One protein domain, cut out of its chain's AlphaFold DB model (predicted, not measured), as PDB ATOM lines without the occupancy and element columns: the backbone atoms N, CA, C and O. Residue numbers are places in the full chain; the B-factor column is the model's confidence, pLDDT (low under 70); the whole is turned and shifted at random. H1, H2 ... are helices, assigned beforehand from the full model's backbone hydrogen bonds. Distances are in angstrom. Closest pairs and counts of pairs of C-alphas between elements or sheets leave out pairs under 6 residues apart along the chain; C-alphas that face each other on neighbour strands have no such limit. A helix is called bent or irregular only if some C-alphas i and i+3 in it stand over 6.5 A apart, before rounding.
ATOM      1  N   ALA A  40      55.687  -8.956 -26.719       91.19
ATOM      2  CA  ALA A  40      56.189  -9.995 -27.609       91.19
ATOM      3  C   ALA A  40      56.238  -9.498 -29.060       91.19
ATOM      4  O   ALA A  40      55.223  -9.068 -29.616       91.19
ATOM      5  N   ILE A  41      57.411  -9.567 -29.690       91.81
ATOM      6  CA  ILE A  41      57.594  -9.057 -31.051       91.81
ATOM      7  C   ILE A  41      56.871  -9.958 -32.047       91.81
ATOM      8  O   ILE A  41      56.227  -9.447 -32.963       91.81
ATOM      9  N   GLY A  42      56.894 -11.279 -31.835       92.19
ATOM     10  CA  GLY A  42      56.127 -12.216 -32.655       92.19
ATOM     11  C   GLY A  42      54.654 -11.824 -32.769       92.19
ATOM     12  O   GLY A  42      54.135 -11.702 -33.880       92.19
ATOM     13  N   LEU A  43      54.017 -11.524 -31.635       92.69
ATOM     14  CA  LEU A  43      52.617 -11.110 -31.576       92.69
ATOM     15  C   LEU A  43      52.367  -9.800 -32.338       92.69
ATOM     16  O   LEU A  43      51.484  -9.746 -33.190       92.69
ATOM     17  N   GLN A  44      53.201  -8.780 -32.113       93.00
ATOM     18  CA  GLN A  44      53.082  -7.484 -32.790       93.00
ATOM     19  C   GLN A  44      53.184  -7.604 -34.321       93.00
ATOM     20  O   GLN A  44      52.449  -6.939 -35.053       93.00
ATOM     21  N   ILE A  45      54.076  -8.462 -34.839       92.88
ATOM     22  CA  ILE A  45      54.202  -8.661 -36.292       92.88
ATOM     23  C   ILE A  45      52.938  -9.307 -36.861       92.88
ATOM     24  O   ILE A  45      52.460  -8.879 -37.918       92.88
ATOM     25  N   PHE A  46      52.398 -10.326 -36.186       95.12
ATOM     26  CA  PHE A  46      51.147 -10.947 -36.608       95.12
ATOM     27  C   PHE A  46      50.002  -9.937 -36.599       95.12
ATOM     28  O   PHE A  46      49.322  -9.815 -37.616       95.12
ATOM     29  N   ASP A  47      49.842  -9.168 -35.522       93.38
ATOM     30  CA  ASP A  47      48.786  -8.161 -35.395       93.38
ATOM     31  C   ASP A  47      48.845  -7.144 -36.546       93.38
ATOM     32  O   ASP A  47      47.827  -6.853 -37.177       93.38
ATOM     33  N   HIS A  48      50.039  -6.683 -36.932       91.12
ATOM     34  CA  HIS A  48      50.200  -5.808 -38.099       91.12
ATOM     35  C   HIS A  48      49.736  -6.456 -39.413       91.12
ATOM     36  O   HIS A  48      49.044  -5.816 -40.214       91.12
ATOM     37  N   GLN A  49      50.101  -7.717 -39.667       93.00
ATOM     38  CA  GLN A  49      49.657  -8.413 -40.881       93.00
ATOM     39  C   GLN A  49      48.146  -8.700 -40.854       93.00
ATOM     40  O   GLN A  49      47.489  -8.610 -41.896       93.00
ATOM     41  N   LEU A  50      47.578  -8.992 -39.681       95.31
ATOM     42  CA  LEU A  50      46.152  -9.251 -39.498       95.31
ATOM     43  C   LEU A  50      45.301  -7.995 -39.667       95.31
ATOM     44  O   LEU A  50      44.270  -8.062 -40.331       95.31
ATOM     45  N   GLN A  51      45.751  -6.836 -39.185       93.75
ATOM     46  CA  GLN A  51      45.075  -5.559 -39.440       93.75
ATOM     47  C   GLN A  51      45.010  -5.249 -40.940       93.75
ATOM     48  O   GLN A  51      43.966  -4.847 -41.466       93.75
ATOM     49  N   ALA A  52      46.113  -5.479 -41.659       92.31
ATOM     50  CA  ALA A  52      46.138  -5.311 -43.103       92.31
ATOM     51  C   ALA A  52      45.188  -6.305 -43.797       92.31
ATOM     52  O   ALA A  52      44.502  -5.928 -44.754       92.31
ATOM     53  N   LEU A  53      45.151  -7.563 -43.342       95.31
ATOM     54  CA  LEU A  53      44.245  -8.590 -43.858       95.31
ATOM     55  C   LEU A  53      42.782  -8.190 -43.636       95.31
ATOM     56  O   LEU A  53      42.005  -8.167 -44.591       95.31
ATOM     57  N   GLN A  54      42.426  -7.794 -42.413       95.62
ATOM     58  CA  GLN A  54      41.084  -7.348 -42.047       95.62
ATOM     59  C   GLN A  54      40.607  -6.216 -42.954       95.62
ATOM     60  O   GLN A  54      39.523  -6.304 -43.528       95.62
ATOM     61  N   LYS A  55      41.435  -5.181 -43.141       94.88
ATOM     62  CA  LYS A  55      41.105  -4.034 -43.993       94.88
ATOM     63  C   LYS A  55      40.767  -4.468 -45.420       94.88
ATOM     64  O   LYS A  55      39.806  -3.971 -46.004       94.88
ATOM     65  N   ASN A  56      41.531  -5.396 -45.994       94.38
ATOM     66  CA  ASN A  56      41.267  -5.876 -47.350       94.38
ATOM     67  C   ASN A  56      40.022  -6.760 -47.429       94.38
ATOM     68  O   ASN A  56      39.248  -6.613 -48.374       94.38
ATOM     69  N   LEU A  57      39.786  -7.613 -46.429       94.94
ATOM     70  CA  LEU A  57      38.549  -8.390 -46.327       94.94
ATOM     71  C   LEU A  57      37.320  -7.472 -46.224       94.94
ATOM     72  O   LEU A  57      36.345  -7.682 -46.938       94.94
ATOM     73  N   GLU A  58      37.377  -6.413 -45.411       94.62
ATOM     74  CA  GLU A  58      36.307  -5.412 -45.283       94.62
ATOM     75  C   GLU A  58      36.065  -4.646 -46.596       94.62
ATOM     76  O   GLU A  58      34.916  -4.432 -46.992       94.62
ATOM     77  N   LEU A  59      37.131  -4.268 -47.314       93.50
ATOM     78  CA  LEU A  59      37.021  -3.619 -48.625       93.50
ATOM     79  C   LEU A  59      36.348  -4.526 -49.660       93.50
ATOM     80  O   LEU A  59      35.496  -4.057 -50.417       93.50
ATOM     81  N   ILE A  60      36.717  -5.806 -49.699       92.44
ATOM     82  CA  ILE A  60      36.104  -6.792 -50.597       92.44
ATOM     83  C   ILE A  60      34.643  -7.022 -50.214       92.44
ATOM     84  O   ILE A  60      33.777  -6.957 -51.080       92.44
ATOM     85  N   SER A  61      34.359  -7.208 -48.922       91.81
ATOM     86  CA  SER A  61      33.001  -7.376 -48.395       91.81
ATOM     87  C   SER A  61      32.084  -6.235 -48.846       91.81
ATOM     88  O   SER A  61      31.030  -6.467 -49.438       91.81
ATOM     89  N   LYS A  62      32.547  -4.986 -48.699       91.62
ATOM     90  CA  LYS A  62      31.814  -3.797 -49.149       91.62
ATOM     91  C   LYS A  62      31.599  -3.767 -50.664       91.62
ATOM     92  O   LYS A  62      30.526  -3.368 -51.107       91.62
ATOM     93  N   LYS A  63      32.599  -4.157 -51.464       89.88
ATOM     94  CA  LYS A  63      32.461  -4.224 -52.930       89.88
ATOM     95  C   LYS A  63      31.391  -5.230 -53.345       89.88
ATOM     96  O   LYS A  63      30.558  -4.888 -54.173       89.88
ATOM     97  N   VAL A  64      31.388  -6.408 -52.726       88.00
ATOM     98  CA  VAL A  64      30.404  -7.470 -52.976       88.00
ATOM     99  C   VAL A  64      29.002  -7.057 -52.521       88.00
ATOM    100  O   VAL A  64      28.030  -7.327 -53.207       88.00
ATOM    101  N   SER A  65      28.858  -6.362 -51.389       86.38
ATOM    102  CA  SER A  65      27.534  -5.870 -50.962       86.38
ATOM    103  C   SER A  65      26.978  -4.765 -51.867       86.38
ATOM    104  O   SER A  65      25.766  -4.585 -51.943       86.38
ATOM    105  N   TYR A  75      31.117 -16.891 -59.498       85.75
ATOM    106  CA  TYR A  75      32.382 -16.815 -58.781       85.75
ATOM    107  C   TYR A  75      32.794 -15.386 -58.395       85.75
ATOM    108  O   TYR A  75      33.990 -15.102 -58.271       85.75
ATOM    109  N   LEU A  76      31.834 -14.477 -58.183       85.19
ATOM    110  CA  LEU A  76      32.102 -13.073 -57.849       85.19
ATOM    111  C   LEU A  76      33.076 -12.916 -56.666       85.19
ATOM    112  O   LEU A  76      33.990 -12.094 -56.742       85.19
ATOM    113  N   LEU A  77      32.945 -13.702 -55.584       87.12
ATOM    114  CA  LEU A  77      33.867 -13.586 -54.440       87.12
ATOM    115  C   LEU A  77      35.288 -13.979 -54.842       87.12
ATOM    116  O   LEU A  77      36.236 -13.258 -54.525       87.12
ATOM    117  N   ALA A  78      35.438 -15.096 -55.556       88.81
ATOM    118  CA  ALA A  78      36.734 -15.556 -56.042       88.81
ATOM    119  C   ALA A  78      37.406 -14.501 -56.944       88.81
ATOM    120  O   ALA A  78      38.595 -14.224 -56.783       88.81
ATOM    121  N   GLU A  79      36.654 -13.848 -57.833       90.44
ATOM    122  CA  GLU A  79      37.153 -12.761 -58.689       90.44
ATOM    123  C   GLU A  79      37.597 -11.526 -57.888       90.44
ATOM    124  O   GLU A  79      38.668 -10.956 -58.140       90.44
ATOM    125  N   GLN A  80      36.814 -11.119 -56.882       91.06
ATOM    126  CA  GLN A  80      37.194 -10.004 -56.013       91.06
ATOM    127  C   GLN A  80      38.448 -10.329 -55.190       91.06
ATOM    128  O   GLN A  80      39.314  -9.470 -55.029       91.06
ATOM    129  N   VAL A  81      38.590 -11.569 -54.714       91.69
ATOM    130  CA  VAL A  81      39.793 -12.021 -54.000       91.69
ATOM    131  C   VAL A  81      41.020 -12.012 -54.915       91.69
ATOM    132  O   VAL A  81      42.066 -11.509 -54.505       91.69
ATOM    133  N   LEU A  82      40.909 -12.484 -56.160       91.06
ATOM    134  CA  LEU A  82      42.021 -12.486 -57.124       91.06
ATOM    135  C   LEU A  82      42.526 -11.089 -57.481       91.06
ATOM    136  O   LEU A  82      43.719 -10.898 -57.698       91.06
ATOM    137  N   SER A  83      41.627 -10.109 -57.546       89.06
ATOM    138  CA  SER A  83      41.976  -8.712 -57.841       89.06
ATOM    139  C   SER A  83      42.487  -7.934 -56.620       89.06
ATOM    140  O   SER A  83      42.733  -6.728 -56.702       89.06
ATOM    141  N   SER A  84      42.653  -8.608 -55.481       91.94
ATOM    142  CA  SER A  84      43.069  -8.022 -54.210       91.94
ATOM    143  C   SER A  84      44.478  -8.477 -53.798       91.94
ATOM    144  O   SER A  84      44.974  -9.498 -54.273       91.94
ATOM    145  N   PRO A  85      45.129  -7.786 -52.846       91.06
ATOM    146  CA  PRO A  85      46.413  -8.223 -52.298       91.06
ATOM    147  C   PRO A  85      46.304  -9.390 -51.289       91.06
ATOM    148  O   PRO A  85      47.304  -9.724 -50.652       91.06
ATOM    149  N   LEU A  86      45.131 -10.025 -51.117       93.38
ATOM    150  CA  LEU A  86      44.913 -11.065 -50.097       93.38
ATOM    151  C   LEU A  86      45.891 -12.237 -50.205       93.38
ATOM    152  O   LEU A  86      46.376 -12.715 -49.182       93.38
ATOM    153  N   ARG A  87      46.230 -12.683 -51.424       93.75
ATOM    154  CA  ARG A  87      47.197 -13.779 -51.607       93.75
ATOM    155  C   ARG A  87      48.539 -13.457 -50.956       93.75
ATOM    156  O   ARG A  87      49.095 -14.291 -50.253       93.75
ATOM    157  N   VAL A  88      49.037 -12.237 -51.158       90.88
ATOM    158  CA  VAL A  88      50.304 -11.782 -50.570       90.88
ATOM    159  C   VAL A  88      50.205 -11.743 -49.045       90.88
ATOM    160  O   VAL A  88      51.154 -12.123 -48.367       90.88
ATOM    161  N   GLN A  89      49.062 -11.337 -48.491       93.88
ATOM    162  CA  GLN A  89      48.862 -11.284 -47.039       93.88
ATOM    163  C   GLN A  89      48.829 -12.670 -46.403       93.88
ATOM    164  O   GLN A  89      49.531 -12.899 -45.422       93.88
ATOM    165  N   PHE A  90      48.087 -13.611 -46.992       96.12
ATOM    166  CA  PHE A  90      48.117 -15.006 -46.556       96.12
ATOM    167  C   PHE A  90      49.518 -15.597 -46.669       96.12
ATOM    168  O   PHE A  90      49.948 -16.321 -45.777       96.12
ATOM    169  N   PHE A  91      50.268 -15.231 -47.707       93.31
ATOM    170  CA  PHE A  91      51.626 -15.719 -47.880       93.31
ATOM    171  C   PHE A  91      52.602 -15.172 -46.823       93.31
ATOM    172  O   PHE A  91      53.398 -15.935 -46.280       93.31
ATOM    173  N   LYS A  92      52.498 -13.886 -46.459       93.62
ATOM    174  CA  LYS A  92      53.265 -13.289 -45.348       93.62
ATOM    175  C   LYS A  92      52.905 -13.920 -44.003       93.62
ATOM    176  O   LYS A  92      53.788 -14.315 -43.251       93.62
ATOM    177  N   LEU A  93      51.613 -14.083 -43.717       97.12
ATOM    178  CA  LEU A  93      51.138 -14.744 -42.496       97.12
ATOM    179  C   LEU A  93      51.601 -16.206 -42.412       97.12
ATOM    180  O   LEU A  93      52.016 -16.665 -41.349       97.12
ATOM    181  N   GLN A  94      51.596 -16.928 -43.535       97.31
ATOM    182  CA  GLN A  94      52.153 -18.275 -43.621       97.31
ATOM    183  C   GLN A  94      53.662 -18.283 -43.347       97.31
ATOM    184  O   GLN A  94      54.131 -19.173 -42.640       97.31
ATOM    185  N   ALA A  95      54.416 -17.320 -43.889       96.19
ATOM    186  CA  ALA A  95      55.855 -17.199 -43.651       96.19
ATOM    187  C   ALA A  95      56.156 -16.994 -42.160       96.19
ATOM    188  O   ALA A  95      56.975 -17.716 -41.594       96.19
ATOM    189  N   LEU A  96      55.425 -16.087 -41.504       97.06
ATOM    190  CA  LEU A  96      55.537 -15.862 -40.062       97.06
ATOM    191  C   LEU A  96      55.215 -17.129 -39.267       97.06
ATOM    192  O   LEU A  96      55.994 -17.523 -38.405       97.06
ATOM    193  N   ALA A  97      54.104 -17.801 -39.579       97.50
ATOM    194  CA  ALA A  97      53.713 -19.019 -38.874       97.50
ATOM    195  C   ALA A  97      54.745 -20.139 -39.061       97.50
ATOM    196  O   ALA A  97      55.131 -20.781 -38.094       97.50
ATOM    197  N   ARG A  98      55.267 -20.328 -40.277       96.75
ATOM    198  CA  ARG A  98      56.334 -21.296 -40.571       96.75
ATOM    199  C   ARG A  98      57.620 -21.000 -39.794       96.75
ATOM    200  O   ARG A  98      58.246 -21.928 -39.285       96.75
ATOM    201  N   MET A  99      58.026 -19.736 -39.732       96.94
ATOM    202  CA  MET A  99      59.222 -19.311 -39.007       96.94
ATOM    203  C   MET A  99      59.059 -19.549 -37.502       96.94
ATOM    204  O   MET A  99      59.879 -20.237 -36.898       96.94
ATOM    205  N   PHE A 100      57.977 -19.049 -36.896       96.50
ATOM    206  CA  PHE A 100      57.755 -19.182 -35.454       96.50
ATOM    207  C   PHE A 100      57.450 -20.615 -35.012       96.50
ATOM    208  O   PHE A 100      57.871 -21.003 -33.929       96.50
ATOM    209  N   GLU A 101      56.811 -21.428 -35.855       95.56
ATOM    210  CA  GLU A 101      56.651 -22.866 -35.612       95.56
ATOM    211  C   GLU A 101      58.018 -23.534 -35.416       95.56
ATOM    212  O   GLU A 101      58.229 -24.246 -34.440       95.56
ATOM    213  N   LYS A 102      58.986 -23.237 -36.289       95.00
ATOM    214  CA  LYS A 102      60.342 -23.797 -36.201       95.00
ATOM    215  C   LYS A 102      61.194 -23.191 -35.090       95.00
ATOM    216  O   LYS A 102      62.133 -23.838 -34.640       95.00
ATOM    217  N   ILE A 103      60.947 -21.937 -34.709       94.81
ATOM    218  CA  ILE A 103      61.658 -21.288 -33.596       94.81
ATOM    219  C   ILE A 103      61.168 -21.838 -32.247       94.81
ATOM    220  O   ILE A 103      61.948 -21.874 -31.293       94.81
ATOM    221  N   TYR A 104      59.900 -22.252 -32.168       90.75
ATOM    222  CA  TYR A 104      59.237 -22.696 -30.938       90.75
ATOM    223  C   TYR A 104      58.903 -24.189 -30.904       90.75
ATOM    224  O   TYR A 104      58.075 -24.593 -30.095       90.75
ATOM    225  N   ASP A 105      59.566 -24.994 -31.735       89.25
ATOM    226  CA  ASP A 105      59.459 -26.456 -31.733       89.25
ATOM    227  C   ASP A 105      58.009 -26.969 -31.902       89.25
ATOM    228  O   ASP A 105      57.499 -27.743 -31.096       89.25
ATOM    229  N   ASP A 106      57.348 -26.534 -32.982       87.56
ATOM    230  CA  ASP A 106      56.053 -27.046 -33.463       87.56
ATOM    231  C   ASP A 106      54.849 -26.805 -32.522       87.56
ATOM    232  O   ASP A 106      54.029 -27.691 -32.266       87.56
ATOM    233  N   VAL A 107      54.696 -25.566 -32.034       93.25
ATOM    234  CA  VAL A 107      53.529 -25.141 -31.232       93.25
ATOM    235  C   VAL A 107      52.208 -25.366 -32.000       93.25
ATOM    236  O   VAL A 107      52.017 -24.746 -33.055       93.25
ATOM    237  N   PRO A 108      51.250 -26.162 -31.472       94.94
ATOM    238  CA  PRO A 108      50.037 -26.562 -32.196       94.94
ATOM    239  C   PRO A 108      49.183 -25.406 -32.729       94.94
ATOM    240  O   PRO A 108      48.627 -25.490 -33.828       94.94
ATOM    241  N   GLU A 109      49.070 -24.314 -31.975       95.50
ATOM    242  CA  GLU A 109      48.346 -23.115 -32.390       95.50
ATOM    243  C   GLU A 109      48.977 -22.487 -33.632       95.50
ATOM    244  O   GLU A 109      48.265 -22.153 -34.583       95.50
ATOM    245  N   ILE A 110      50.311 -22.394 -33.665       96.00
ATOM    246  CA  ILE A 110      51.058 -21.850 -34.801       96.00
ATOM    247  C   ILE A 110      50.944 -22.792 -36.000       96.00
ATOM    248  O   ILE A 110      50.664 -22.327 -37.105       96.00
ATOM    249  N   THR A 111      51.060 -24.107 -35.796       96.56
ATOM    250  CA  THR A 111      50.852 -25.107 -36.855       96.56
ATOM    251  C   THR A 111      49.452 -24.997 -37.457       96.56
ATOM    252  O   THR A 111      49.294 -24.957 -38.677       96.56
ATOM    253  N   SER A 112      48.416 -24.870 -36.621       97.06
ATOM    254  CA  SER A 112      47.035 -24.688 -37.081       97.06
ATOM    255  C   SER A 112      46.870 -23.420 -37.925       97.06
ATOM    256  O   SER A 112      46.185 -23.449 -38.951       97.06
ATOM    257  N   LEU A 113      47.501 -22.314 -37.520       97.50
ATOM    258  CA  LEU A 113      47.484 -21.059 -38.272       97.50
ATOM    259  C   LEU A 113      48.269 -21.162 -39.584       97.50
ATOM    260  O   LEU A 113      47.779 -20.723 -40.623       97.50
ATOM    261  N   LYS A 114      49.439 -21.805 -39.573       97.69
ATOM    262  CA  LYS A 114      50.243 -22.074 -40.771       97.69
ATOM    263  C   LYS A 114      49.430 -22.814 -41.831       97.69
ATOM    264  O   LYS A 114      49.426 -22.396 -42.988       97.69
ATOM    265  N   GLU A 115      48.715 -23.871 -41.442       97.69
ATOM    266  CA  GLU A 115      47.869 -24.643 -42.359       97.69
ATOM    267  C   GLU A 115      46.669 -23.833 -42.868       97.69
ATOM    268  O   GLU A 115      46.338 -23.904 -44.053       97.69
ATOM    269  N   LEU A 116      46.056 -23.004 -42.015       97.50
ATOM    270  CA  LEU A 116      44.998 -22.077 -42.428       97.50
ATOM    271  C   LEU A 116      45.498 -21.107 -43.510       97.50
ATOM    272  O   LEU A 116      44.872 -20.978 -44.562       97.50
ATOM    273  N   PHE A 117      46.626 -20.437 -43.270       97.88
ATOM    274  CA  PHE A 117      47.178 -19.456 -44.204       97.88
ATOM    275  C   PHE A 117      47.650 -20.109 -45.504       97.88
ATOM    276  O   PHE A 117      47.339 -19.610 -46.587       97.88
ATOM    277  N   LYS A 118      48.313 -21.268 -45.406       96.75
ATOM    278  CA  LYS A 118      48.715 -22.081 -46.558       96.75
ATOM    279  C   LYS A 118      47.517 -22.452 -47.425       96.75
ATOM    280  O   LYS A 118      47.590 -22.332 -48.641       96.75
ATOM    281  N   LYS A 119      46.412 -22.882 -46.813       97.62
ATOM    282  CA  LYS A 119      45.206 -23.278 -47.542       97.62
ATOM    283  C   LYS A 119      44.672 -22.148 -48.420       97.62
ATOM    284  O   LYS A 119      44.357 -22.386 -49.582       97.62
ATOM    285  N   PHE A 120      44.581 -20.931 -47.885       97.25
ATOM    286  CA  PHE A 120      44.107 -19.789 -48.665       97.25
ATOM    287  C   PHE A 120      45.120 -19.330 -49.714       97.25
ATOM    288  O   PHE A 120      44.712 -19.030 -50.834       97.25
ATOM    289  N   GLU A 121      46.422 -19.335 -49.411       95.94
ATOM    290  CA  GLU A 121      47.448 -19.047 -50.423       95.94
ATOM    291  C   GLU A 121      47.381 -20.042 -51.590       95.94
ATOM    292  O   GLU A 121      47.319 -19.610 -52.741       95.94
ATOM    293  N   ASP A 122      47.290 -21.344 -51.301       95.94
ATOM    294  CA  ASP A 122      47.214 -22.409 -52.306       95.94
ATOM    295  C   ASP A 122      45.924 -22.320 -53.140       95.94
ATOM    296  O   ASP A 122      45.965 -22.487 -54.361       95.94
ATOM    297  N   LEU A 123      44.768 -22.059 -52.514       97.38
ATOM    298  CA  LEU A 123      43.493 -21.923 -53.230       97.38
ATOM    299  C   LEU A 123      43.517 -20.726 -54.184       97.38
ATOM    300  O   LEU A 123      43.164 -20.876 -55.353       97.38
ATOM    301  N   ILE A 124      43.979 -19.559 -53.722       96.38
ATOM    302  CA  ILE A 124      44.080 -18.369 -54.576       96.38
ATOM    303  C   ILE A 124      45.133 -18.593 -55.671       96.38
ATOM    304  O   ILE A 124      44.889 -18.289 -56.839       96.38
ATOM    305  N   GLY A 125      46.280 -19.182 -55.321       94.38
ATOM    306  CA  GLY A 125      47.352 -19.504 -56.259       94.38
ATOM    307  C   GLY A 125      46.939 -20.497 -57.343       94.38
ATOM    308  O   GLY A 125      47.351 -20.349 -58.493       94.38
ATOM    309  N   ARG A 126      46.073 -21.466 -57.024       95.19
ATOM    310  CA  ARG A 126      45.515 -22.405 -58.005       95.19
ATOM    311  C   ARG A 126      44.657 -21.691 -59.041       95.19
ATOM    312  O   ARG A 126      44.782 -21.988 -60.227       95.19
ATOM    313  N   VAL A 127      43.794 -20.774 -58.613       95.81
ATOM    314  CA  VAL A 127      42.948 -20.025 -59.550       95.81
ATOM    315  C   VAL A 127      43.802 -19.127 -60.448       95.81
ATOM    316  O   VAL A 127      43.610 -19.134 -61.664       95.81
ATOM    317  N   ASP A 128      44.789 -18.437 -59.871       94.00
ATOM    318  CA  ASP A 128      45.758 -17.613 -60.606       94.00
ATOM    319  C   ASP A 128      46.505 -18.434 -61.676       94.00
ATOM    320  O   ASP A 128      46.529 -18.060 -62.851       94.00
ATOM    321  N   LEU A 129      47.011 -19.620 -61.308       91.81
ATOM    322  CA  LEU A 129      47.659 -20.554 -62.234       91.81
ATOM    323  C   LEU A 129      46.736 -20.938 -63.400       91.81
ATOM    324  O   LEU A 129      47.111 -20.773 -64.562       91.81
ATOM    325  N   GLN A 130      45.522 -21.426 -63.114       95.00
ATOM    326  CA  GLN A 130      44.600 -21.870 -64.167       95.00
ATOM    327  C   GLN A 130      44.168 -20.712 -65.075       95.00
ATOM    328  O   GLN A 130      44.090 -20.871 -66.295       95.00
ATOM    329  N   GLN A 131      43.959 -19.517 -64.516       93.94
ATOM    330  CA  GLN A 131      43.669 -18.319 -65.300       93.94
ATOM    331  C   GLN A 131      44.855 -17.927 -66.196       93.94
ATOM    332  O   GLN A 131      44.652 -17.543 -67.352       93.94
ATOM    333  N   GLY A 132      46.085 -18.027 -65.688       92.31
ATOM    334  CA  GLY A 132      47.314 -17.791 -66.443       92.31
ATOM    335  C   GLY A 132      47.483 -18.753 -67.619       92.31
ATOM    336  O   GLY A 132      47.753 -18.311 -68.741       92.31
ATOM    337  N   ILE A 133      47.260 -20.050 -67.387       93.00
ATOM    338  CA  ILE A 133      47.337 -21.072 -68.436       93.00
ATOM    339  C   ILE A 133      46.240 -20.842 -69.477       93.00
ATOM    340  O   ILE A 133      46.563 -20.724 -70.660       93.00
ATOM    341  N   HIS A 134      44.978 -20.667 -69.065       94.75
ATOM    342  CA  HIS A 134      43.879 -20.417 -70.003       94.75
ATOM    343  C   HIS A 134      44.152 -19.180 -70.884       94.75
ATOM    344  O   HIS A 134      44.012 -19.235 -72.107       94.75
ATOM    345  N   LYS A 135      44.645 -18.076 -70.302       93.56
ATOM    346  CA  LYS A 135      45.051 -16.880 -71.066       93.56
ATOM    347  C   LYS A 135      46.151 -17.171 -72.091       93.56
ATOM    348  O   LYS A 135      46.158 -16.543 -73.148       93.56
ATOM    349  N   SER A 136      47.075 -18.084 -71.793       90.75
ATOM    350  CA  SER A 136      48.185 -18.428 -72.692       90.75
ATOM    351  C   SER A 136      47.764 -19.309 -73.873       90.75
ATOM    352  O   SER A 136      48.279 -19.124 -74.977       90.75
ATOM    353  N   VAL A 137      46.788 -20.202 -73.674       92.69
ATOM    354  CA  VAL A 137      46.293 -21.111 -74.722       92.69
ATOM    355  C   VAL A 137      45.187 -20.495 -75.573       92.69
ATOM    356  O   VAL A 137      45.092 -20.815 -76.756       92.69
ATOM    357  N   LYS A 138      44.399 -19.554 -75.027       93.94
ATOM    358  CA  LYS A 138      43.282 -18.904 -75.736       93.94
ATOM    359  C   LYS A 138      43.662 -18.396 -77.138       93.94
ATOM    360  O   LYS A 138      42.937 -18.703 -78.083       93.94
ATOM    361  N   PRO A 139      44.806 -17.706 -77.332       93.94
ATOM    362  CA  PRO A 139      45.242 -17.222 -78.643       93.94
ATOM    363  C   PRO A 139      45.705 -18.303 -79.631       93.94
ATOM    364  O   PRO A 139      46.053 -17.954 -80.758       93.94
ATOM    365  N   LEU A 140      45.796 -19.574 -79.221       92.12
ATOM    366  CA  LEU A 140      46.082 -20.701 -80.117       92.12
ATOM    367  C   LEU A 140      44.839 -21.107 -80.926       92.12
ATOM    368  O   LEU A 140      44.982 -21.793 -81.935       92.12
ATOM    369  N   ASN A 141      43.646 -20.645 -80.522       92.94
ATOM    370  CA  ASN A 141      42.365 -20.878 -81.196       92.94
ATOM    371  C   ASN A 141      42.023 -22.368 -81.387       92.94
ATOM    372  O   ASN A 141      41.496 -22.756 -82.425       92.94
ATOM    373  N   ILE A 142      42.304 -23.198 -80.377       94.19
ATOM    374  CA  ILE A 142      41.971 -24.631 -80.365       94.19
ATOM    375  C   ILE A 142      40.772 -24.830 -79.425       94.19
ATOM    376  O   ILE A 142      40.955 -24.774 -78.207       94.19
ATOM    377  N   PRO A 143      39.542 -25.037 -79.939       95.50
ATOM    378  CA  PRO A 143      38.332 -25.009 -79.113       95.50
ATOM    379  C   PRO A 143      38.334 -26.014 -77.958       95.50
ATOM    380  O   PRO A 143      37.984 -25.650 -76.837       95.50
ATOM    381  N   LEU A 144      38.769 -27.254 -78.209       95.69
ATOM    382  CA  LEU A 144      38.812 -28.304 -77.184       95.69
ATOM    383  C   LEU A 144      39.819 -27.985 -76.073       95.69
ATOM    384  O   LEU A 144      39.498 -28.138 -74.898       95.69
ATOM    385  N   LEU A 145      41.001 -27.477 -76.432       95.06
ATOM    386  CA  LEU A 145      42.027 -27.074 -75.469       95.06
ATOM    387  C   LEU A 145      41.573 -25.870 -74.634       95.06
ATOM    388  O   LEU A 145      41.747 -25.853 -73.418       95.06
ATOM    389  N   ASN A 146      40.948 -24.879 -75.274       95.94
ATOM    390  CA  ASN A 146      40.393 -23.718 -74.583       95.94
ATOM    391  C   ASN A 146      39.314 -24.136 -73.584       95.94
ATOM    392  O   ASN A 146      39.349 -23.697 -72.438       95.94
ATOM    393  N   LYS A 147      38.400 -25.024 -73.996       97.06
ATOM    394  CA  LYS A 147      37.375 -25.573 -73.107       97.06
ATOM    395  C   LYS A 147      37.998 -26.332 -71.933       97.06
ATOM    396  O   LYS A 147      37.640 -26.066 -70.795       97.06
ATOM    397  N   TYR A 148      38.982 -27.195 -72.193       97.12
ATOM    398  CA  TYR A 148      39.683 -27.956 -71.156       97.12
ATOM    399  C   TYR A 148      40.253 -27.061 -70.042       97.12
ATOM    400  O   TYR A 148      40.050 -27.332 -68.857       97.12
ATOM    401  N   PHE A 149      40.941 -25.973 -70.398       96.62
ATOM    402  CA  PHE A 149      41.504 -25.058 -69.400       96.62
ATOM    403  C   PHE A 149      40.481 -24.108 -68.781       96.62
ATOM    404  O   PHE A 149      40.656 -23.706 -67.629       96.62
ATOM    405  N   GLU A 150      39.410 -23.770 -69.497       96.19
ATOM    406  CA  GLU A 150      38.292 -23.030 -68.915       96.19
ATOM    407  C   GLU A 150      37.593 -23.852 -67.827       96.19
ATOM    408  O   GLU A 150      37.396 -23.342 -66.725       96.19
ATOM    409  N   ASP A 151      37.332 -25.139 -68.075       96.62
ATOM    410  CA  ASP A 151      36.724 -26.049 -67.099       96.62
ATOM    411  C   ASP A 151      37.606 -26.182 -65.840       96.62
ATOM    412  O   ASP A 151      37.112 -26.119 -64.711       96.62
ATOM    413  N   LYS A 152      38.939 -26.276 -65.998       96.88
ATOM    414  CA  LYS A 152      39.876 -26.271 -64.856       96.88
ATOM    415  C   LYS A 152      39.864 -24.961 -64.073       96.88
ATOM    416  O   LYS A 152      39.945 -24.985 -62.842       96.88
ATOM    417  N   LYS A 153      39.789 -23.822 -64.767       95.69
ATOM    418  CA  LYS A 153      39.692 -22.500 -64.138       95.69
ATOM    419  C   LYS A 153      38.404 -22.392 -63.319       95.69
ATOM    420  O   LYS A 153      38.475 -22.003 -62.157       95.69
ATOM    421  N   ILE A 154      37.267 -22.796 -63.888       95.88
ATOM    422  CA  ILE A 154      35.961 -22.833 -63.212       95.88
ATOM    423  C   ILE A 154      36.025 -23.721 -61.965       95.88
ATOM    424  O   ILE A 154      35.678 -23.273 -60.874       95.88
ATOM    425  N   ALA A 155      36.563 -24.937 -62.082       96.56
ATOM    426  CA  ALA A 155      36.708 -25.843 -60.942       96.56
ATOM    427  C   ALA A 155      37.571 -25.242 -59.816       96.56
ATOM    428  O   ALA A 155      37.237 -25.372 -58.637       96.56
ATOM    429  N   ALA A 156      38.665 -24.553 -60.156       96.75
ATOM    430  CA  ALA A 156      39.491 -23.861 -59.171       96.75
ATOM    431  C   ALA A 156      38.734 -22.704 -58.492       96.75
ATOM    432  O   ALA A 156      38.827 -22.550 -57.273       96.75
ATOM    433  N   MET A 157      37.978 -21.909 -59.260       96.06
ATOM    434  CA  MET A 157      37.164 -20.805 -58.738       96.06
ATOM    435  C   MET A 157      36.081 -21.310 -57.784       96.06
ATOM    436  O   MET A 157      35.951 -20.772 -56.688       96.06
ATOM    437  N   ALA A 158      35.386 -22.393 -58.143       95.69
ATOM    438  CA  ALA A 158      34.383 -23.029 -57.296       95.69
ATOM    439  C   ALA A 158      34.968 -23.511 -55.955       95.69
ATOM    440  O   ALA A 158      34.364 -23.306 -54.903       95.69
ATOM    441  N   MET A 159      36.174 -24.095 -55.961       96.56
ATOM    442  CA  MET A 159      36.855 -24.511 -54.726       96.56
ATOM    443  C   MET A 159      37.198 -23.326 -53.815       96.56
ATOM    444  O   MET A 159      37.019 -23.417 -52.599       96.56
ATOM    445  N   LEU A 160      37.694 -22.221 -54.384       96.31
ATOM    446  CA  LEU A 160      37.990 -21.009 -53.617       96.31
ATOM    447  C   LEU A 160      36.702 -20.386 -53.057       96.31
ATOM    448  O   LEU A 160      36.645 -20.095 -51.864       96.31
ATOM    449  N   GLN A 161      35.670 -20.236 -53.891       93.94
ATOM    450  CA  GLN A 161      34.352 -19.714 -53.516       93.94
ATOM    451  C   GLN A 161      33.768 -20.484 -52.321       93.94
ATOM    452  O   GLN A 161      33.459 -19.884 -51.291       93.94
ATOM    453  N   ALA A 162      33.716 -21.817 -52.414       94.38
ATOM    454  CA  ALA A 162      33.180 -22.672 -51.357       94.38
ATOM    455  C   ALA A 162      33.938 -22.518 -50.025       94.38
ATOM    456  O   ALA A 162      33.338 -22.533 -48.949       94.38
ATOM    457  N   GLU A 163      35.263 -22.344 -50.066       95.88
ATOM    458  CA  GLU A 163      36.051 -22.151 -48.848       95.88
ATOM    459  C   GLU A 163      35.852 -20.756 -48.226       95.88
ATOM    460  O   GLU A 163      35.794 -20.624 -46.997       95.88
ATOM    461  N   LEU A 164      35.715 -19.714 -49.052       92.94
ATOM    462  CA  LEU A 164      35.410 -18.355 -48.592       92.94
ATOM    463  C   LEU A 164      34.046 -18.304 -47.887       92.94
ATOM    464  O   LEU A 164      33.925 -17.707 -46.814       92.94
ATOM    465  N   GLU A 165      33.042 -18.980 -48.446       91.12
ATOM    466  CA  GLU A 165      31.702 -19.094 -47.864       91.12
ATOM    467  C   GLU A 165      31.716 -19.894 -46.557       91.12
ATOM    468  O   GLU A 165      31.161 -19.456 -45.546       91.12
ATOM    469  N   LYS A 166      32.422 -21.032 -46.538       93.44
ATOM    470  CA  LYS A 166      32.559 -21.886 -45.350       93.44
ATOM    471  C   LYS A 166      33.178 -21.145 -44.166       93.44
ATOM    472  O   LYS A 166      32.715 -21.294 -43.035       93.44
ATOM    473  N   THR A 167      34.240 -20.379 -44.406       91.44
ATOM    474  CA  THR A 167      34.965 -19.663 -43.342       91.44
ATOM    475  C   THR A 167      34.303 -18.360 -42.922       91.44
ATOM    476  O   THR A 167      34.678 -17.798 -41.896       91.44
ATOM    477  N   LYS A 168      33.317 -17.878 -43.691       88.44
ATOM    478  CA  LYS A 168      32.628 -16.599 -43.472       88.44
ATOM    479  C   LYS A 168      33.581 -15.402 -43.373       88.44
ATOM    480  O   LYS A 168      33.183 -14.358 -42.859       88.44
ATOM    481  N   MET A 169      34.812 -15.510 -43.889       90.88
ATOM    482  CA  MET A 169      35.827 -14.461 -43.725       90.88
ATOM    483  C   MET A 169      35.434 -13.136 -44.390       90.88
ATOM    484  O   MET A 169      35.874 -12.081 -43.954       90.88
ATOM    485  N   LEU A 170      34.600 -13.179 -45.436       87.69
ATOM    486  CA  LEU A 170      34.098 -11.987 -46.127       87.69
ATOM    487  C   LEU A 170      32.778 -11.484 -45.536       87.69
ATOM    488  O   LEU A 170      32.537 -10.280 -45.518       87.69
ATOM    489  N   SER A 171      31.928 -12.379 -45.024       88.31
ATOM    490  CA  SER A 171      30.659 -12.009 -44.383       88.31
ATOM    491  C   SER A 171      30.861 -11.425 -42.985       88.31
ATOM    492  O   SER A 171      30.076 -10.590 -42.549       88.31
ATOM    493  N   ASN A 172      31.905 -11.859 -42.272       93.12
ATOM    494  CA  ASN A 172      32.263 -11.333 -40.960       93.12
ATOM    495  C   ASN A 172      33.794 -11.295 -40.767       93.12
ATOM    496  O   ASN A 172      34.352 -12.111 -40.025       93.12
ATOM    497  N   PRO A 173      34.488 -10.343 -41.427       94.50
ATOM    498  CA  PRO A 173      35.943 -10.221 -41.346       94.50
ATOM    499  C   PRO A 173      36.472 -10.080 -39.917       94.50
ATOM    500  O   PRO A 173      37.491 -10.673 -39.576       94.50
ATOM    501  N   LYS A 174      35.762  -9.331 -39.066       95.12
ATOM    502  CA  LYS A 174      36.177  -9.066 -37.682       95.12
ATOM    503  C   LYS A 174      36.207 -10.331 -36.839       95.12
ATOM    504  O   LYS A 174      37.190 -10.575 -36.149       95.12
ATOM    505  N   ASP A 175      35.159 -11.149 -36.911       95.50
ATOM    506  CA  ASP A 175      35.130 -12.395 -36.148       95.50
ATOM    507  C   ASP A 175      36.173 -13.392 -36.664       95.50
ATOM    508  O   ASP A 175      36.822 -14.044 -35.853       95.50
ATOM    509  N   PHE A 176      36.395 -13.470 -37.983       95.75
ATOM    510  CA  PHE A 176      37.453 -14.311 -38.556       95.75
ATOM    511  C   PHE A 176      38.842 -13.947 -38.009       95.75
ATOM    512  O   PHE A 176      39.589 -14.830 -37.587       95.75
ATOM    513  N   ILE A 177      39.167 -12.651 -37.966       96.75
ATOM    514  CA  ILE A 177      40.442 -12.155 -37.431       96.75
ATOM    515  C   ILE A 177      40.542 -12.403 -35.926       96.75
ATOM    516  O   ILE A 177      41.552 -12.933 -35.468       96.75
ATOM    517  N   ARG A 178      39.469 -12.151 -35.169       96.12
ATOM    518  CA  ARG A 178      39.435 -12.397 -33.721       96.12
ATOM    519  C   ARG A 178      39.721 -13.857 -33.361       96.12
ATOM    520  O   ARG A 178      40.360 -14.122 -32.347       96.12
ATOM    521  N   GLU A 179      39.254 -14.823 -34.153       96.19
ATOM    522  CA  GLU A 179      39.563 -16.240 -33.903       96.19
ATOM    523  C   GLU A 179      41.040 -16.579 -34.154       96.19
ATOM    524  O   GLU A 179      41.587 -17.465 -33.493       96.19
ATOM    525  N   ILE A 180      41.707 -15.867 -35.065       96.88
ATOM    526  CA  ILE A 180      43.156 -15.981 -35.259       96.88
ATOM    527  C   ILE A 180      43.895 -15.346 -34.078       96.88
ATOM    528  O   ILE A 180      44.765 -15.990 -33.494       96.88
ATOM    529  N   GLU A 181      43.515 -14.128 -33.685       95.81
ATOM    530  CA  GLU A 181      44.100 -13.424 -32.539       95.81
ATOM    531  C   GLU A 181      43.998 -14.276 -31.270       95.81
ATOM    532  O   GLU A 181      45.003 -14.522 -30.616       95.81
ATOM    533  N   LYS A 182      42.834 -14.860 -30.963       95.69
ATOM    534  CA  LYS A 182      42.679 -15.754 -29.799       95.69
ATOM    535  C   LYS A 182      43.719 -16.879 -29.745       95.69
ATOM    536  O   LYS A 182      44.196 -17.189 -28.657       95.69
ATOM    537  N   LYS A 183      44.067 -17.481 -30.890       95.62
ATOM    538  CA  LYS A 183      45.109 -18.522 -30.977       95.62
ATOM    539  C   LYS A 183      46.511 -17.954 -30.785       95.62
ATOM    540  O   LYS A 183      47.346 -18.593 -30.161       95.62
ATOM    541  N   LEU A 184      46.784 -16.767 -31.321       94.88
ATOM    542  CA  LEU A 184      48.076 -16.105 -31.139       94.88
ATOM    543  C   LEU A 184      48.284 -15.725 -29.668       94.88
ATOM    544  O   LEU A 184      49.277 -16.104 -29.054       94.88
ATOM    545  N   TYR A 185      47.297 -15.067 -29.064       92.94
ATOM    546  CA  TYR A 185      47.324 -14.646 -27.664       92.94
ATOM    547  C   TYR A 185      47.277 -15.823 -26.677       92.94
ATOM    548  O   TYR A 185      47.531 -15.614 -25.492       92.94
ATOM    549  N   SER A 186      46.970 -17.057 -27.106       92.94
ATOM    550  CA  SER A 186      47.030 -18.236 -26.233       92.94
ATOM    551  C   SER A 186      48.434 -18.828 -26.086       92.94
ATOM    552  O   SER A 186      48.650 -19.569 -25.125       92.94
ATOM    553  N   ILE A 187      49.382 -18.468 -26.959       93.25
ATOM    554  CA  ILE A 187      50.753 -18.997 -26.966       93.25
ATOM    555  C   ILE A 187      51.491 -18.574 -25.692       93.25
ATOM    556  O   ILE A 187      51.743 -17.389 -25.465       93.25
ATOM    557  N   ALA A 188      51.855 -19.561 -24.866       87.00
ATOM    558  CA  ALA A 188      52.418 -19.352 -23.530       87.00
ATOM    559  C   ALA A 188      53.651 -18.440 -23.535       87.00
ATOM    560  O   ALA A 188      53.707 -17.484 -22.775       87.00
ATOM    561  N   LEU A 189      54.587 -18.654 -24.462       85.56
ATOM    562  CA  LEU A 189      55.813 -17.860 -24.516       85.56
ATOM    563  C   LEU A 189      55.550 -16.363 -24.742       85.56
ATOM    564  O   LEU A 189      56.231 -15.525 -24.162       85.56
ATOM    565  N   TRP A 190      54.574 -16.007 -25.578       92.44
ATOM    566  CA  TRP A 190      54.233 -14.600 -25.793       92.44
ATOM    567  C   TRP A 190      53.507 -13.997 -24.591       92.44
ATOM    568  O   TRP A 190      53.715 -12.821 -24.295       92.44
ATOM    569  N   LYS A 191      52.726 -14.799 -23.856       89.56
ATOM    570  CA  LYS A 191      52.177 -14.382 -22.558       89.56
ATOM    571  C   LYS A 191      53.288 -14.102 -21.557       89.56
ATOM    572  O   LYS A 191      53.287 -13.023 -20.982       89.56
ATOM    573  N   ASP A 192      54.271 -14.992 -21.438       88.75
ATOM    574  CA  ASP A 192      55.394 -14.827 -20.509       88.75
ATOM    575  C   ASP A 192      56.154 -13.515 -20.771       88.75
ATOM    576  O   ASP A 192      56.488 -12.784 -19.839       88.75
ATOM    577  N   ILE A 193      56.382 -13.168 -22.046       88.88
ATOM    578  CA  ILE A 193      57.004 -11.887 -22.420       88.88
ATOM    579  C   ILE A 193      56.114 -10.707 -22.011       88.88
ATOM    580  O   ILE A 193      56.597  -9.715 -21.466       88.88
ATOM    581  N   ASN A 194      54.810 -10.793 -22.267       88.38
ATOM    582  CA  ASN A 194      53.877  -9.704 -21.985       88.38
ATOM    583  C   ASN A 194      53.633  -9.499 -20.480       88.38
ATOM    584  O   ASN A 194      53.445  -8.356 -20.050       88.38
ATOM    585  N   GLU A 195      53.675 -10.571 -19.691       91.00
ATOM    586  CA  GLU A 195      53.423 -10.604 -18.244       91.00
ATOM    587  C   GLU A 195      54.688 -10.380 -17.395       91.00
ATOM    588  O   GLU A 195      54.586 -10.196 -16.180       91.00
ATOM    589  N   ALA A 196      55.874 -10.343 -18.014       90.75
ATOM    590  CA  ALA A 196      57.132 -10.051 -17.331       90.75
ATOM    591  C   ALA A 196      57.050  -8.759 -16.492       90.75
ATOM    592  O   ALA A 196      56.503  -7.736 -16.914       90.75
TER     593      ALA A 196
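AT A GLANCE: This is residues 40 to 65 and 75 to 196 of the 399 residues of an uncharacterized protein of Bdellovibrionaceae bacterium (UniProt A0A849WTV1). What shape do these atoms make? A long helical hairpin of H4 and H5 makes the longest axis, and residues 139 to 144, at its turn, stick out at one end. H1 lies along both H3 and H6, H3 crosses the first part of H4 at a slant, H6 meets H4 near their ends, with residues 180 to 184 at residues 109 to 113, short H2 crosses H4 and H5, and H7 lies at the end opposite the turn. What is it built of, and how compact is it? The 148 printed residues hold seven named helices, H1 to H7 in order, and no named strand: the class is all helix. The whole is only just loose, close to compact, with a radius of gyration of the C-alphas of 17.9 A, and elongated, spanning 66 by 35 by 20 A.

HOW THE PARTS SIT: What does the first helix touch? H1, residues 41 to 65, touches H3, residues 86 to 103, at a shallow tilt of 23 degrees, opposite ways; their closest C-alphas, of Leu 53 and Gln 89, are 6.2 A apart. It touches H6, residues 173 to 184, at a shallow tilt of 17 degrees, opposite ways, with the closest C-alphas, of Leu 57 and Pro 173, 5.9 A apart. Which helix is the hub? H4, residues 108 to 140, touches four helices, among them H3 in a helical hairpin at a steep tilt of 39 degrees, with the C-alphas of Ala 97 and Lys 114 closest at 5.0 A. It forms another hairpin with H5, residues 143 to 167, at a shallow tilt of 24 degrees, with the C-alphas of Gln 130 and Lys 153 closest at 4.9 A. Where are the two shortest helices? H2, residues 76 to 82, touches H5 about perpendicular, at 85 degrees, with the C-alphas of Ala 78 and Gln 161 closest at 5.4 A. H7, residues 188 to 195, touches no helix but is close to H1, not clearly touching: the C-alphas of Leu 43 and Trp 190 are closest at 6.9 A. How complete are the backbones? Every O i to N i+4 pair is within hydrogen-bond range in H1, H2, H3, H5 and H7, against 27 of 29 in H4 and 7 of 8 in H6.

IN THESE COORDINATES: Where do the elements begin and end? H1 begins at C-alpha 41, (57.594, -9.057, -31.051), and H7 ends at C-alpha 195, (53.423, -10.604, -18.244). How long are the longer helices? From first to last C-alpha, H1 is 36.2 A, H3 25.6 A, H4 48.4 A and H5 36.3 A. H4 is only just irregular, with C-alphas 136 and 139 6.7 A apart.

THE WHOLE: Is the printed part unbroken? Residues 66 to 74 are not printed, and C-alphas 65 and 75 are 14.3 A apart across the cut; the links printed whole are tight. How large and how sure is it? The two C-alphas farthest apart, of Ile 142 and Ala 196, are 66.5 A apart; mean pLDDT of the printed part is 93.7, and no printed residue is under 70.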